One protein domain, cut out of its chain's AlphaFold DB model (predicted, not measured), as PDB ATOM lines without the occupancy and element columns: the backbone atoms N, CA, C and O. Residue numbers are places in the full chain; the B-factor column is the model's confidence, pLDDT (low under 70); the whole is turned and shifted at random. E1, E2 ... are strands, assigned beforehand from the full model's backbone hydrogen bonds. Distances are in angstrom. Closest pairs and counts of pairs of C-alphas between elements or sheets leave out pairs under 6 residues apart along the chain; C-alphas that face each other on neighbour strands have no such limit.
ATOM      1  N   ASP A 640      57.303 -21.535  -3.472       72.44
ATOM      2  CA  ASP A 640      56.585 -22.769  -3.795       72.44
ATOM      3  C   ASP A 640      55.315 -22.857  -2.936       72.44
ATOM      4  O   ASP A 640      55.379 -23.169  -1.745       72.44
ATOM      5  N   LEU A 641      54.152 -22.561  -3.523       77.56
ATOM      6  CA  LEU A 641      52.866 -22.568  -2.820       77.56
ATOM      7  C   LEU A 641      52.065 -23.841  -3.119       77.56
ATOM      8  O   LEU A 641      52.047 -24.342  -4.242       77.56
ATOM      9  N   ARG A 642      51.351 -24.343  -2.108       80.88
ATOM     10  CA  ARG A 642      50.284 -25.348  -2.249       80.88
ATOM     11  C   ARG A 642      48.992 -24.766  -1.701       80.88
ATOM     12  O   ARG A 642      49.008 -24.136  -0.645       80.88
ATOM     13  N   TYR A 643      47.882 -25.027  -2.374       81.44
ATOM     14  CA  TYR A 643      46.564 -24.550  -1.964       81.44
ATOM     15  C   TYR A 643      45.749 -25.719  -1.421       81.44
ATOM     16  O   TYR A 643      45.791 -26.805  -1.985       81.44
ATOM     17  N   CYS A 644      45.033 -25.518  -0.315       84.50
ATOM     18  CA  CYS A 644      44.102 -26.515   0.210       84.50
ATOM     19  C   CYS A 644      42.699 -26.204  -0.308       84.50
ATOM     20  O   CYS A 644      42.159 -25.135  -0.015       84.50
ATOM     21  N   LEU A 645      42.117 -27.119  -1.078       81.31
ATOM     22  CA  LEU A 645      40.736 -27.012  -1.525       81.31
ATOM     23  C   LEU A 645      39.830 -27.534  -0.422       81.31
ATOM     24  O   LEU A 645      39.989 -28.657   0.049       81.31
ATOM     25  N   THR A 646      38.885 -26.704  -0.004       81.69
ATOM     26  CA  THR A 646      37.897 -27.037   1.022       81.69
ATOM     27  C   THR A 646      36.506 -26.818   0.457       81.69
ATOM     28  O   THR A 646      36.292 -25.935  -0.376       81.69
ATOM     29  N   ASP A 647      35.564 -27.651   0.886       76.06
ATOM     30  CA  ASP A 647      34.157 -27.483   0.563       76.06
ATOM     31  C   ASP A 647      33.653 -26.160   1.157       76.06
ATOM     32  O   ASP A 647      33.844 -25.886   2.344       76.06
ATOM     33  N   SER A 648      33.015 -25.327   0.335       71.31
ATOM     34  CA  SER A 648      32.616 -23.971   0.727       71.31
ATOM     35  C   SER A 648      31.437 -23.926   1.705       71.31
ATOM     36  O   SER A 648      31.178 -22.870   2.284       71.31
ATOM     37  N   VAL A 649      30.733 -25.043   1.914       68.50
ATOM     38  CA  VAL A 649      29.562 -25.131   2.797       68.50
ATOM     39  C   VAL A 649      29.937 -25.729   4.155       68.50
ATOM     40  O   VAL A 649      29.468 -25.241   5.183       68.50
ATOM     41  N   TYR A 650      30.803 -26.744   4.183       72.06
ATOM     42  CA  TYR A 650      31.162 -27.481   5.402       72.06
ATOM     43  C   TYR A 650      32.616 -27.282   5.859       72.06
ATOM     44  O   TYR A 650      32.980 -27.750   6.937       72.06
ATOM     45  N   GLY A 651      33.457 -26.599   5.073       73.44
ATOM     46  CA  GLY A 651      34.852 -26.295   5.419       73.44
ATOM     47  C   GLY A 651      35.777 -27.516   5.482       73.44
ATOM     48  O   GLY A 651      36.886 -27.425   6.007       73.44
ATOM     49  N   VAL A 652      35.330 -28.668   4.978       77.62
ATOM     50  CA  VAL A 652      36.096 -29.922   4.996       77.62
ATOM     51  C   VAL A 652      37.014 -29.975   3.769       77.62
ATOM     52  O   VAL A 652      36.559 -29.635   2.675       77.62
ATOM     53  N   PRO A 653      38.286 -30.398   3.899       82.12
ATOM     54  CA  PRO A 653      39.177 -30.539   2.751       82.12
ATOM     55  C   PRO A 653      38.643 -31.515   1.697       82.12
ATOM     56  O   PRO A 653      38.248 -32.638   2.013       82.12
ATOM     57  N   LEU A 654      38.663 -31.087   0.436       81.25
ATOM     58  CA  LEU A 654      38.248 -31.865  -0.727       81.25
ATOM     59  C   LEU A 654      39.385 -32.808  -1.119       81.25
ATOM     60  O   LEU A 654      40.268 -32.448  -1.895       81.25
ATOM     61  N   SER A 655      39.388 -33.997  -0.526       81.38
ATOM     62  CA  SER A 655      40.365 -35.048  -0.812       81.38
ATOM     63  C   SER A 655      40.110 -35.706  -2.170       81.38
ATOM     64  O   SER A 655      38.965 -35.986  -2.515       81.38
ATOM     65  N   ARG A 656      41.188 -35.996  -2.912       80.00
ATOM     66  CA  ARG A 656      41.162 -36.684  -4.217       80.00
ATOM     67  C   ARG A 656      40.285 -36.017  -5.271       80.00
ATOM     68  O   ARG A 656      39.775 -36.677  -6.171       80.00
ATOM     69  N   GLN A 657      40.164 -34.700  -5.189       82.50
ATOM     70  CA  GLN A 657      39.394 -33.906  -6.127       82.50
ATOM     71  C   GLN A 657      40.280 -33.487  -7.309       82.50
ATOM     72  O   GLN A 657      41.310 -32.839  -7.091       82.50
ATOM     73  N   PRO A 658      39.903 -33.808  -8.558       82.62
ATOM     74  CA  PRO A 658      40.542 -33.244  -9.737       82.62
ATOM     75  C   PRO A 658      40.347 -31.728  -9.785       82.62
ATOM     76  O   PRO A 658      39.239 -31.216  -9.593       82.62
ATOM     77  N   TYR A 659      41.422 -31.000 -10.045       83.62
ATOM     78  CA  TYR A 659      41.411 -29.548 -10.111       83.62
ATOM     79  C   TYR A 659      42.275 -29.041 -11.263       83.62
ATOM     80  O   TYR A 659      43.248 -29.678 -11.676       83.62
ATOM     81  N   ARG A 660      41.943 -27.836 -11.722       81.19
ATOM     82  CA  ARG A 660      42.765 -27.017 -12.608       81.19
ATOM     83  C   ARG A 660      43.059 -25.697 -11.913       81.19
ATOM     84  O   ARG A 660      42.151 -24.954 -11.549       81.19
ATOM     85  N   LEU A 661      44.333 -25.395 -11.728       81.75
ATOM     86  CA  LEU A 661      44.810 -24.218 -11.020       81.75
ATOM     87  C   LEU A 661      45.541 -23.299 -11.997       81.75
ATOM     88  O   LEU A 661      46.419 -23.744 -12.732       81.75
ATOM     89  N   ARG A 662      45.165 -22.017 -12.023       76.56
ATOM     90  CA  ARG A 662      45.810 -21.009 -12.873       76.56
ATOM     91  C   ARG A 662      46.589 -20.012 -12.030       76.56
ATOM     92  O   ARG A 662      45.988 -19.297 -11.226       76.56
ATOM     93  N   VAL A 663      47.903 -19.935 -12.252       73.94
ATOM     94  CA  VAL A 663      48.785 -18.947 -11.611       73.94
ATOM     95  C   VAL A 663      49.587 -18.218 -12.670       73.94
ATOM     96  O   VAL A 663      50.267 -18.850 -13.468       73.94
ATOM     97  N   ASN A 664      49.518 -16.885 -12.680       69.19
ATOM     98  CA  ASN A 664      50.311 -16.026 -13.569       69.19
ATOM     99  C   ASN A 664      50.235 -16.386 -15.070       69.19
ATOM    100  O   ASN A 664      51.157 -16.093 -15.822       69.19
ATOM    101  N   GLY A 665      49.119 -16.981 -15.510       69.62
ATOM    102  CA  GLY A 665      48.886 -17.383 -16.902       69.62
ATOM    103  C   GLY A 665      49.179 -18.855 -17.205       69.62
ATOM    104  O   GLY A 665      48.663 -19.355 -18.205       69.62
ATOM    105  N   ASP A 666      49.891 -19.561 -16.322       70.88
ATOM    106  CA  ASP A 666      50.185 -20.991 -16.447       70.88
ATOM    107  C   ASP A 666      49.084 -21.849 -15.802       70.88
ATOM    108  O   ASP A 666      48.489 -21.475 -14.785       70.88
ATOM    109  N   VAL A 667      48.793 -23.000 -16.416       76.81
ATOM    110  CA  VAL A 667      47.726 -23.927 -16.015       76.81
ATOM    111  C   VAL A 667      48.346 -25.205 -15.451       76.81
ATOM    112  O   VAL A 667      49.109 -25.876 -16.140       76.81
ATOM    113  N   PHE A 668      47.977 -25.562 -14.222       78.69
ATOM    114  CA  PHE A 668      48.397 -26.787 -13.543       78.69
ATOM    115  C   PHE A 668      47.178 -27.651 -13.235       78.69
ATOM    116  O   PHE A 668      46.265 -27.210 -12.539       78.69
ATOM    117  N   GLU A 669      47.164 -28.883 -13.730       81.69
ATOM    118  CA  GLU A 669      46.099 -29.851 -13.463       81.69
ATOM    119  C   GLU A 669      46.620 -30.972 -12.569       81.69
ATOM    120  O   GLU A 669      47.783 -31.372 -12.648       81.69
ATOM    121  N   GLY A 670      45.765 -31.458 -11.678       80.38
ATOM    122  CA  GLY A 670      46.125 -32.522 -10.756       80.38
ATOM    123  C   GLY A 670      44.938 -32.986  -9.932       80.38
ATOM    124  O   GLY A 670      43.822 -32.498 -10.079       80.38
ATOM    125  N   ILE A 671      45.195 -33.940  -9.047       81.31
ATOM    126  CA  ILE A 671      44.226 -34.432  -8.071       81.31
ATOM    127  C   ILE A 671      44.752 -34.046  -6.688       81.31
ATOM    128  O   ILE A 671      45.937 -34.243  -6.411       81.31
ATOM    129  N   THR A 672      43.906 -33.459  -5.838       83.94
ATOM    130  CA  THR A 672      44.307 -33.090  -4.474       83.94
ATOM    131  C   THR A 672      44.656 -34.317  -3.633       83.94
ATOM    132  O   THR A 672      44.119 -35.408  -3.830       83.94
ATOM    133  N   ASP A 673      45.558 -34.149  -2.667       82.94
ATOM    134  CA  ASP A 673      45.948 -35.238  -1.769       82.94
ATOM    135  C   ASP A 673      44.856 -35.596  -0.738       82.94
ATOM    136  O   ASP A 673      43.760 -35.027  -0.706       82.94
ATOM    137  N   ASP A 674      45.150 -36.559   0.141       79.12
ATOM    138  CA  ASP A 674      44.219 -37.012   1.183       79.12
ATOM    139  C   ASP A 674      43.852 -35.904   2.204       79.12
ATOM    140  O   ASP A 674      42.939 -36.074   3.011       79.12
ATOM    141  N   LYS A 675      44.539 -34.753   2.166       78.62
ATOM    142  CA  LYS A 675      44.295 -33.569   3.002       78.62
ATOM    143  C   LYS A 675      43.793 -32.362   2.198       78.62
ATOM    144  O   LYS A 675      43.715 -31.273   2.760       78.62
ATOM    145  N   GLY A 676      43.443 -32.549   0.926       79.81
ATOM    146  CA  GLY A 676      42.886 -31.516   0.053       79.81
ATOM    147  C   GLY A 676      43.911 -30.560  -0.562       79.81
ATOM    148  O   GLY A 676      43.506 -29.570  -1.165       79.81
ATOM    149  N   TYR A 677      45.219 -30.822  -0.451       85.88
ATOM    150  CA  TYR A 677      46.242 -29.943  -1.025       85.88
ATOM    151  C   TYR A 677      46.508 -30.217  -2.505       85.88
ATOM    152  O   TYR A 677      46.585 -31.367  -2.939       85.88
ATOM    153  N   THR A 678      46.731 -29.145  -3.262       83.94
ATOM    154  CA  THR A 678      47.258 -29.181  -4.628       83.94
ATOM    155  C   THR A 678      48.748 -29.537  -4.646       83.94
ATOM    156  O   THR A 678      49.460 -29.425  -3.641       83.94
ATOM    157  N   THR A 679      49.262 -29.904  -5.819       80.19
ATOM    158  CA  THR A 679      50.705 -29.934  -6.077       80.19
ATOM    159  C   THR A 679      51.325 -28.546  -5.896       80.19
ATOM    160  O   THR A 679      50.640 -27.520  -5.910       80.19
ATOM    161  N   SER A 680      52.637 -28.529  -5.649       78.88
ATOM    162  CA  SER A 680      53.394 -27.294  -5.437       78.88
ATOM    163  C   SER A 680      53.513 -26.521  -6.742       78.88
ATOM    164  O   SER A 680      53.945 -27.098  -7.739       78.88
ATOM    165  N   VAL A 681      53.165 -25.234  -6.726       76.44
ATOM    166  CA  VAL A 681      53.295 -24.335  -7.876       76.44
ATOM    167  C   VAL A 681      54.200 -23.147  -7.530       76.44
ATOM    168  O   VAL A 681      54.026 -22.550  -6.463       76.44
ATOM    169  N   PRO A 682      55.164 -22.795  -8.398       71.44
ATOM    170  CA  PRO A 682      56.053 -21.665  -8.163       71.44
ATOM    171  C   PRO A 682      55.326 -20.339  -8.432       71.44
ATOM    172  O   PRO A 682      54.703 -20.155  -9.478       71.44
ATOM    173  N   THR A 683      55.416 -19.386  -7.506       65.88
ATOM    174  CA  THR A 683      54.792 -18.059  -7.587       65.88
ATOM    175  C   THR A 683      55.818 -16.962  -7.303       65.88
ATOM    176  O   THR A 683      56.726 -17.131  -6.499       65.88
ATOM    177  N   GLY A 684      55.699 -15.803  -7.956       65.06
ATOM    178  CA  GLY A 684      56.588 -14.653  -7.707       65.06
ATOM    179  C   GLY A 684      56.255 -13.853  -6.438       65.06
ATOM    180  O   GLY A 684      56.937 -12.878  -6.138       65.06
ATOM    181  N   ASP A 685      55.192 -14.234  -5.724       64.12
ATOM    182  CA  ASP A 685      54.712 -13.584  -4.503       64.12
ATOM    183  C   ASP A 685      54.153 -14.636  -3.529       64.12
ATOM    184  O   ASP A 685      53.502 -15.601  -3.942       64.12
ATOM    185  N   SER A 686      54.395 -14.424  -2.238       64.25
ATOM    186  CA  SER A 686      53.939 -15.247  -1.114       64.25
ATOM    187  C   SER A 686      52.417 -15.251  -0.916       64.25
ATOM    188  O   SER A 686      51.898 -16.105  -0.199       64.25
ATOM    189  N   SER A 687      51.694 -14.330  -1.565       61.19
ATOM    190  CA  SER A 687      50.230 -14.222  -1.522       61.19
ATOM    191  C   SER A 687      49.612 -14.031  -2.912       61.19
ATOM    192  O   SER A 687      48.810 -13.122  -3.131       61.19
ATOM    193  N   ALA A 688      50.003 -14.861  -3.882       63.41
ATOM    194  CA  ALA A 688      49.425 -14.804  -5.222       63.41
ATOM    195  C   ALA A 688      47.950 -15.260  -5.210       63.41
ATOM    196  O   ALA A 688      47.635 -16.374  -4.793       63.41
ATOM    197  N   ASN A 689      47.041 -14.411  -5.698       63.31
ATOM    198  CA  ASN A 689      45.648 -14.799  -5.921       63.31
ATOM    199  C   ASN A 689      45.582 -15.786  -7.091       63.31
ATOM    200  O   ASN A 689      45.904 -15.431  -8.225       63.31
ATOM    201  N   VAL A 690      45.152 -17.012  -6.813       70.38
ATOM    202  CA  VAL A 690      44.988 -18.067  -7.818       70.38
ATOM    203  C   VAL A 690      43.517 -18.359  -8.039       70.38
ATOM    204  O   VAL A 690      42.703 -18.291  -7.119       70.38
ATOM    205  N   MET A 691      43.174 -18.701  -9.275       71.38
ATOM    206  CA  MET A 691      41.847 -19.197  -9.610       71.38
ATOM    207  C   MET A 691      41.926 -20.714  -9.706       71.38
ATOM    208  O   MET A 691      42.723 -21.247 -10.485       71.38
ATOM    209  N   VAL A 692      41.116 -21.393  -8.895       72.81
ATOM    210  CA  VAL A 692      41.010 -22.850  -8.908       72.81
ATOM    211  C   VAL A 692      39.644 -23.245  -9.435       72.81
ATOM    212  O   VAL A 692      38.619 -22.814  -8.916       72.81
ATOM    213  N   GLU A 693      39.651 -24.069 -10.472       77.00
ATOM    214  CA  GLU A 693      38.471 -24.677 -11.062       77.00
ATOM    215  C   GLU A 693      38.418 -26.145 -10.623       77.00
ATOM    216  O   GLU A 693      39.366 -26.904 -10.838       77.00
ATOM    217  N   ILE A 694      37.332 -26.532  -9.956       77.69
ATOM    218  CA  ILE A 694      37.090 -27.921  -9.558       77.69
ATOM    219  C   ILE A 694      36.515 -28.649 -10.770       77.69
ATOM    220  O   ILE A 694      35.460 -28.268 -11.276       77.69
ATOM    221  N   LEU A 695      37.199 -29.695 -11.227       75.44
ATOM    222  CA  LEU A 695      36.744 -30.498 -12.357       75.44
ATOM    223  C   LEU A 695      35.863 -31.637 -11.822       75.44
ATOM    224  O   LEU A 695      36.245 -32.340 -10.884       75.44
TER     225      LEU A 695
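What this domain is: This is residues 640 to 695 of the 702 residues of the protein "Type VI secretion system tip protein VgrG" of Glaciimonas sp (UniProt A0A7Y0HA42). With little regular structure, the domain is a small wall of three antiparallel strands, E2 - E1 - E4, with the unnamed opening stretch 640 to 657 running over one face and the other face bare. The short strand E3 pairs with residues 640 to 641. The printed part has 56 residues, four named strands in the order E1 E2 E3 E4 holding 19, and no named helix: all strand. It is compact, radius of gyration of the C-alphas 10.8 A, and elongated, 31 by 19 by 17 A.

Where its parts are: E1, residues 658 to 663, begins at C-alpha (40.542, -33.244, -9.737) and spans 16.6 A; E2, 666 to 671, 16.9 A. E4, 691 to 694, ends at C-alpha (37.090, -27.921, -9.558). E3 is 681 to 683.

How they stand to each other: Inner strand E1 forms a hairpin with E2; N 661 and O 668 are 2.8 A apart. E1 and E4 are antiparallel at 169 degrees, N 660 to O 693 2.9 A. E3 and E4 are apart.

The domain as a whole: The printed part has no cut and no long link between named strands. The pLDDT is under 70 at residues 649, 664 to 665 and 683 to 689.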